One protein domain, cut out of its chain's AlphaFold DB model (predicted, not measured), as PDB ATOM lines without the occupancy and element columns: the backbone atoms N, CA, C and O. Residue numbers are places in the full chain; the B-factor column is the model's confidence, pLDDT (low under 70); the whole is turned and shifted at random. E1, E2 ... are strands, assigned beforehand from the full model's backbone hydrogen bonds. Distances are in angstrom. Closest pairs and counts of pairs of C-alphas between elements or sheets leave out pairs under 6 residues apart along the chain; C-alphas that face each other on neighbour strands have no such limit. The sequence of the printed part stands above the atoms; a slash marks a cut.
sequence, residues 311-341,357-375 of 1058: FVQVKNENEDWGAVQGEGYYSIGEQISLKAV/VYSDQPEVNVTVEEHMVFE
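What this domain is: This is residues 311 to 341 and 357 to 375 of the 1058 residues of the protein "T9SS type A sorting domain-containing protein" of Flammeovirga sp. SR4 (UniProt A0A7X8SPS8). Two small sheets of three strands each lie face to face as a rough sandwich, E2, E4 and E6 in one and E3, E1 and E7 in the other, with their strands nearly in line but their planes 41 degrees apart. E2 runs on into E3, carrying the chain from one sheet to the other, and short E5 lies off to one side beyond E6. The printed part has 50 residues with seven named strands, E1 to E7 in order, and no named helix; the class is all strand. The sheet E2, E4, E6 is antiparallel and the sheet E3, E1, E7 is mixed. The whole is compact, with a radius of gyration of the C-alphas of 10.7 A, yet elongated, spanning 32 by 18 by 16 A.

Where its parts are: Find C-alpha 335 at (10.646, 1.429, 59.704); from there E4, the longest strand, runs 19.8 A over residues 335 to 341. In its sheet you also find E2, residues 322 to 325, 10.4 A, and E6, residues 363 to 367, 13.6 A. Now look at C-alpha 311 at (14.077, -4.497, 48.632), where E1, residues 311 to 316, begins its 16.4 A. Its sheet also holds E3, residues 328 to 330, 6.4 A, and E7, residues 372 to 375, 10.1 A, which ends at C-alpha 375 (-0.079, -4.108, 46.493). E5 is residues 357 to 359, 6.0 A.

How they stand to each other: Start at E4, the inner strand of its sheet. Its residues 335 to 339 pair with E6, antiparallel at 155 degrees, with N 338 and O 364 2.8 A apart. Its residues 339 to 341 pair with E2, antiparallel at 168 degrees, with N 325 and O 339 2.8 A apart. In the other sheet, E1 is parallel to E7 at 10 degrees, with N 313 and O 372 2.8 A apart, and antiparallel to E3 at 147 degrees, with N 312 and O 328 2.8 A apart. Between the sheets, the closest C-alphas of E1 and E2 are those of Asn 316 and Val 324, 6.7 A apart, and E1 and E4 are near each other, with 6 pairs of C-alphas within 10 A. E2 runs on into E3 at 29 degrees across a break of 2 residues. E5 pairs with no named strand and meets E6 only through their link.

The domain as a whole: The two C-alphas farthest apart, those of Asp 320 and Gly 333, are 32.6 A from each other. Residues 342 to 356 are not printed, and C-alphas 341 and 357 stand 17.8 A apart across this cut. Of the links that are printed whole, each is tight. The mean pLDDT of the printed part is 86.9, and no printed residue is under 70.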
ATOM      1  N   PHE A 311      14.980  -5.268  49.481       81.44
ATOM      2  CA  PHE A 311      14.077  -4.497  48.632       81.44
ATOM      3  C   PHE A 311      12.611  -4.674  49.044       81.44
ATOM      4  O   PHE A 311      12.148  -5.817  49.123       81.44
ATOM      5  N   VAL A 312      11.903  -3.563  49.242       85.75
ATOM      6  CA  VAL A 312      10.444  -3.501  49.370       85.75
ATOM      7  C   VAL A 312       9.876  -3.032  48.038       85.75
ATOM      8  O   VAL A 312      10.185  -1.925  47.609       85.75
ATOM      9  N   GLN A 313       9.049  -3.863  47.411       84.25
ATOM     10  CA  GLN A 313       8.328  -3.552  46.179       84.25
ATOM     11  C   GLN A 313       6.927  -3.034  46.514       84.25
ATOM     12  O   GLN A 313       6.254  -3.605  47.378       84.25
ATOM     13  N   VAL A 314       6.471  -1.990  45.820       87.88
ATOM     14  CA  VAL A 314       5.120  -1.436  45.999       87.88
ATOM     15  C   VAL A 314       4.410  -1.387  44.652       87.88
ATOM     16  O   VAL A 314       4.731  -0.577  43.790       87.88
ATOM     17  N   LYS A 315       3.428  -2.266  44.478       84.88
ATOM     18  CA  LYS A 315       2.643  -2.413  43.257       84.88
ATOM     19  C   LYS A 315       1.402  -1.530  43.281       84.88
ATOM     20  O   LYS A 315       0.729  -1.396  44.305       84.88
ATOM     21  N   ASN A 316       1.086  -0.989  42.113       85.62
ATOM     22  CA  ASN A 316      -0.212  -0.428  41.782       85.62
ATOM     23  C   ASN A 316      -0.604  -0.945  40.395       85.62
ATOM     24  O   ASN A 316       0.042  -0.593  39.410       85.62
ATOM     25  N   GLU A 317      -1.635  -1.786  40.318       74.38
ATOM     26  CA  GLU A 317      -2.086  -2.352  39.042       74.38
ATOM     27  C   GLU A 317      -2.648  -1.288  38.087       74.38
ATOM     28  O   GLU A 317      -2.659  -1.495  36.873       74.38
ATOM     29  N   ASN A 318      -3.103  -0.144  38.616       77.75
ATOM     30  CA  ASN A 318      -3.697   0.919  37.822       77.75
ATOM     31  C   ASN A 318      -3.189   2.308  38.244       77.75
ATOM     32  O   ASN A 318      -3.732   2.965  39.136       77.75
ATOM     33  N   GLU A 319      -2.148   2.784  37.561       77.94
ATOM     34  CA  GLU A 319      -1.567   4.116  37.786       77.94
ATOM     35  C   GLU A 319      -2.567   5.263  37.540       77.94
ATOM     36  O   GLU A 319      -2.437   6.334  38.137       77.94
ATOM     37  N   ASP A 320      -3.618   5.037  36.740       79.62
ATOM     38  CA  ASP A 320      -4.682   6.028  36.536       79.62
ATOM     39  C   ASP A 320      -5.581   6.174  37.776       79.62
ATOM     40  O   ASP A 320      -6.291   7.174  37.916       79.62
ATOM     41  N   TRP A 321      -5.565   5.206  38.695       85.94
ATOM     42  CA  TRP A 321      -6.439   5.170  39.873       85.94
ATOM     43  C   TRP A 321      -5.792   5.761  41.124       85.94
ATOM     44  O   TRP A 321      -6.488   6.274  42.003       85.94
ATOM     45  N   GLY A 322      -4.467   5.799  41.184       85.12
ATOM     46  CA  GLY A 322      -3.755   6.418  42.290       85.12
ATOM     47  C   GLY A 322      -2.246   6.348  42.138       85.12
ATOM     48  O   GLY A 322      -1.715   5.737  41.218       85.12
ATOM     49  N   ALA A 323      -1.541   6.983  43.064       88.75
ATOM     50  CA  ALA A 323      -0.092   6.907  43.168       88.75
ATOM     51  C   ALA A 323       0.307   6.198  44.464       88.75
ATOM     52  O   ALA A 323      -0.328   6.393  45.502       88.75
ATOM     53  N   VAL A 324       1.385   5.419  44.415       90.50
ATOM     54  CA  VAL A 324       1.944   4.709  45.571       90.50
ATOM     55  C   VAL A 324       3.366   5.180  45.879       90.50
ATOM     56  O   VAL A 324       4.095   5.619  44.991       90.50
ATOM     57  N   GLN A 325       3.757   5.135  47.152       90.62
ATOM     58  CA  GLN A 325       5.086   5.507  47.649       90.62
ATOM     59  C   GLN A 325       5.572   4.484  48.679       90.62
ATOM     60  O   GLN A 325       4.757   3.887  49.386       90.62
ATOM     61  N   GLY A 326       6.896   4.342  48.793       85.88
ATOM     62  CA  GLY A 326       7.551   3.476  49.781       85.88
ATOM     63  C   GLY A 326       8.412   2.356  49.189       85.88
ATOM     64  O   GLY A 326       9.076   1.652  49.943       85.88
ATOM     65  N   GLU A 327       8.460   2.211  47.862       85.81
ATOM     66  CA  GLU A 327       9.353   1.262  47.184       85.81
ATOM     67  C   GLU A 327      10.835   1.647  47.348       85.81
ATOM     68  O   GLU A 327      11.180   2.829  47.294       85.81
ATOM     69  N   GLY A 328      11.718   0.663  47.556       79.81
ATOM     70  CA  GLY A 328      13.160   0.904  47.659       79.81
ATOM     71  C   GLY A 328      13.954  -0.179  48.391       79.81
ATOM     72  O   GLY A 328      13.406  -1.174  48.865       79.81
ATOM     73  N   TYR A 329      15.273   0.025  48.485       77.25
ATOM     74  CA  TYR A 329      16.173  -0.798  49.300       77.25
ATOM     75  C   TYR A 329      16.286  -0.224  50.711       77.25
ATOM     76  O   TYR A 329      16.654   0.938  50.873       77.25
ATOM     77  N   TYR A 330      16.040  -1.061  51.718       79.94
ATOM     78  CA  TYR A 330      16.053  -0.670  53.126       79.94
ATOM     79  C   TYR A 330      16.840  -1.666  53.978       79.94
ATOM     80  O   TYR A 330      17.092  -2.808  53.581       79.94
ATOM     81  N   SER A 331      17.247  -1.244  55.172       77.00
ATOM     82  CA  SER A 331      17.916  -2.131  56.126       77.00
ATOM     83  C   SER A 331      16.898  -3.031  56.833       77.00
ATOM     84  O   SER A 331      15.798  -2.595  57.166       77.00
ATOM     85  N   ILE A 332      17.268  -4.275  57.148       78.56
ATOM     86  CA  ILE A 332      16.423  -5.141  57.987       78.56
ATOM     87  C   ILE A 332      16.210  -4.475  59.361       78.56
ATOM     88  O   ILE A 332      17.163  -4.065  60.025       78.56
ATOM     89  N   GLY A 333      14.952  -4.385  59.791       78.31
ATOM     90  CA  GLY A 333      14.495  -3.720  61.011       78.31
ATOM     91  C   GLY A 333      14.199  -2.223  60.855       78.31
ATOM     92  O   GLY A 333      13.762  -1.598  61.824       78.31
ATOM     93  N   GLU A 334      14.427  -1.639  59.676       84.25
ATOM     94  CA  GLU A 334      14.074  -0.251  59.373       84.25
ATOM     95  C   GLU A 334      12.550  -0.070  59.338       84.25
ATOM     96  O   GLU A 334      11.819  -0.958  58.901       84.25
ATOM     97  N   GLN A 335      12.058   1.073  59.824       90.44
ATOM     98  CA  GLN A 335      10.646   1.429  59.704       90.44
ATOM     99  C   GLN A 335      10.450   2.387  58.538       90.44
ATOM    100  O   GLN A 335      11.022   3.477  58.532       90.44
ATOM    101  N   ILE A 336       9.602   1.989  57.596       89.88
ATOM    102  CA  ILE A 336       9.262   2.757  56.401       89.88
ATOM    103  C   ILE A 336       7.771   3.092  56.396       89.88
ATOM    104  O   ILE A 336       6.975   2.418  57.049       89.88
ATOM    105  N   SER A 337       7.387   4.131  55.657       92.38
ATOM    106  CA  SER A 337       5.989   4.517  55.465       92.38
ATOM    107  C   SER A 337       5.573   4.211  54.031       92.38
ATOM    108  O   SER A 337       6.188   4.714  53.090       92.38
ATOM    109  N   LEU A 338       4.544   3.380  53.875       94.25
ATOM    110  CA  LEU A 338       3.863   3.163  52.605       94.25
ATOM    111  C   LEU A 338       2.695   4.132  52.498       94.25
ATOM    112  O   LEU A 338       1.957   4.319  53.470       94.25
ATOM    113  N   LYS A 339       2.511   4.727  51.320       94.88
ATOM    114  CA  LYS A 339       1.451   5.708  51.089       94.88
ATOM    115  C   LYS A 339       0.784   5.525  49.737       94.88
ATOM    116  O   LYS A 339       1.457   5.567  48.716       94.88
ATOM    117  N   ALA A 340      -0.536   5.384  49.752       93.62
ATOM    118  CA  ALA A 340      -1.404   5.354  48.590       93.62
ATOM    119  C   ALA A 340      -2.204   6.658  48.540       93.62
ATOM    120  O   ALA A 340      -2.829   7.070  49.519       93.62
ATOM    121  N   VAL A 341      -2.164   7.330  47.398       92.75
ATOM    122  CA  VAL A 341      -2.909   8.561  47.144       92.75
ATOM    123  C   VAL A 341      -3.868   8.273  45.995       92.75
ATOM    124  O   VAL A 341      -3.412   8.235  44.852       92.75
ATOM    125  N   VAL A 357      -4.736  -9.290  52.985       91.25
ATOM    126  CA  VAL A 357      -5.063  -7.918  53.400       91.25
ATOM    127  C   VAL A 357      -4.199  -7.510  54.590       91.25
ATOM    128  O   VAL A 357      -4.308  -8.074  55.681       91.25
ATOM    129  N   TYR A 358      -3.365  -6.498  54.378       92.25
ATOM    130  CA  TYR A 358      -2.451  -5.952  55.370       92.25
ATOM    131  C   TYR A 358      -3.059  -4.758  56.112       92.25
ATOM    132  O   TYR A 358      -3.002  -4.694  57.342       92.25
ATOM    133  N   SER A 359      -3.655  -3.803  55.391       93.12
ATOM    134  CA  SER A 359      -4.272  -2.615  55.996       93.12
ATOM    135  C   SER A 359      -5.307  -1.966  55.082       93.12
ATOM    136  O   SER A 359      -5.093  -1.880  53.885       93.12
ATOM    137  N   ASP A 360      -6.391  -1.443  55.652       92.69
ATOM    138  CA  ASP A 360      -7.388  -0.596  54.977       92.69
ATOM    139  C   ASP A 360      -7.039   0.907  55.038       92.69
ATOM    140  O   ASP A 360      -7.809   1.757  54.598       92.69
ATOM    141  N   GLN A 361      -5.881   1.264  55.608       94.38
ATOM    142  CA  GLN A 361      -5.437   2.650  55.716       94.38
ATOM    143  C   GLN A 361      -4.507   3.009  54.550       94.38
ATOM    144  O   GLN A 361      -3.539   2.288  54.311       94.38
ATOM    145  N   PRO A 362      -4.718   4.150  53.870       92.06
ATOM    146  CA  PRO A 362      -3.892   4.548  52.730       92.06
ATOM    147  C   PRO A 362      -2.443   4.866  53.117       92.06
ATOM    148  O   PRO A 362      -1.559   4.776  52.273       92.06
ATOM    149  N   GLU A 363      -2.171   5.214  54.378       96.00
ATOM    150  CA  GLU A 363      -0.819   5.447  54.895       96.00
ATOM    151  C   GLU A 363      -0.540   4.485  56.058       96.00
ATOM    152  O   GLU A 363      -1.244   4.508  57.072       96.00
ATOM    153  N   VAL A 364       0.475   3.628  55.912       94.81
ATOM    154  CA  VAL A 364       0.818   2.589  56.893       94.81
ATOM    155  C   VAL A 364       2.325   2.525  57.128       94.81
ATOM    156  O   VAL A 364       3.121   2.647  56.204       94.81
ATOM    157  N   ASN A 365       2.732   2.337  58.386       93.81
ATOM    158  CA  ASN A 365       4.136   2.130  58.735       93.81
ATOM    159  C   ASN A 365       4.448   0.634  58.775       93.81
ATOM    160  O   ASN A 365       3.769  -0.120  59.474       93.81
ATOM    161  N   VAL A 366       5.504   0.232  58.078       92.06
ATOM    162  CA  VAL A 366       5.943  -1.156  57.935       92.06
ATOM    163  C   VAL A 366       7.349  -1.293  58.501       92.06
ATOM    164  O   VAL A 366       8.191  -0.418  58.323       92.06
ATOM    165  N   THR A 367       7.604  -2.393  59.209       91.69
ATOM    166  CA  THR A 367       8.969  -2.772  59.594       91.69
ATOM    167  C   THR A 367       9.503  -3.726  58.544       91.69
ATOM    168  O   THR A 367       8.860  -4.731  58.252       91.69
ATOM    169  N   VAL A 368      10.650  -3.395  57.965       87.31
ATOM    170  CA  VAL A 368      11.251  -4.170  56.886       87.31
ATOM    171  C   VAL A 368      11.925  -5.407  57.475       87.31
ATOM    172  O   VAL A 368      12.913  -5.291  58.194       87.31
ATOM    173  N   GLU A 369      11.391  -6.597  57.214       83.19
ATOM    174  CA  GLU A 369      11.924  -7.854  57.774       83.19
ATOM    175  C   GLU A 369      12.726  -8.659  56.747       83.19
ATOM    176  O   GLU A 369      13.758  -9.248  57.069       83.19
ATOM    177  N   GLU A 370      12.263  -8.641  55.503       82.62
ATOM    178  CA  GLU A 370      12.830  -9.347  54.363       82.62
ATOM    179  C   GLU A 370      12.446  -8.610  53.073       82.62
ATOM    180  O   GLU A 370      12.020  -7.453  53.107       82.62
ATOM    181  N   HIS A 371      12.595  -9.257  51.921       79.56
ATOM    182  CA  HIS A 371      11.995  -8.748  50.698       79.56
ATOM    183  C   HIS A 371      10.469  -8.806  50.792       79.56
ATOM    184  O   HIS A 371       9.901  -9.887  50.900       79.56
ATOM    185  N   MET A 372       9.810  -7.652  50.722       84.31
ATOM    186  CA  MET A 372       8.357  -7.540  50.878       84.31
ATOM    187  C   MET A 372       7.728  -7.003  49.596       84.31
ATOM    188  O   MET A 372       8.305  -6.129  48.952       84.31
ATOM    189  N   VAL A 373       6.545  -7.506  49.242       86.56
ATOM    190  CA  VAL A 373       5.764  -7.036  48.092       86.56
ATOM    191  C   VAL A 373       4.407  -6.569  48.592       86.56
ATOM    192  O   VAL A 373       3.602  -7.383  49.045       86.56
ATOM    193  N   PHE A 374       4.177  -5.263  48.517       91.19
ATOM    194  CA  PHE A 374       2.893  -4.650  48.831       91.19
ATOM    195  C   PHE A 374       2.129  -4.324  47.559       91.19
ATOM    196  O   PHE A 374       2.730  -3.908  46.574       91.19
ATOM    197  N   GLU A 375       0.811  -4.454  47.599       91.19
ATOM    198  CA  GLU A 375      -0.079  -4.108  46.493       91.19
ATOM    199  C   GLU A 375      -1.194  -3.185  46.984       91.19
ATOM    200  O   GLU A 375      -1.857  -3.489  47.976       91.19
TER     201      GLU A 375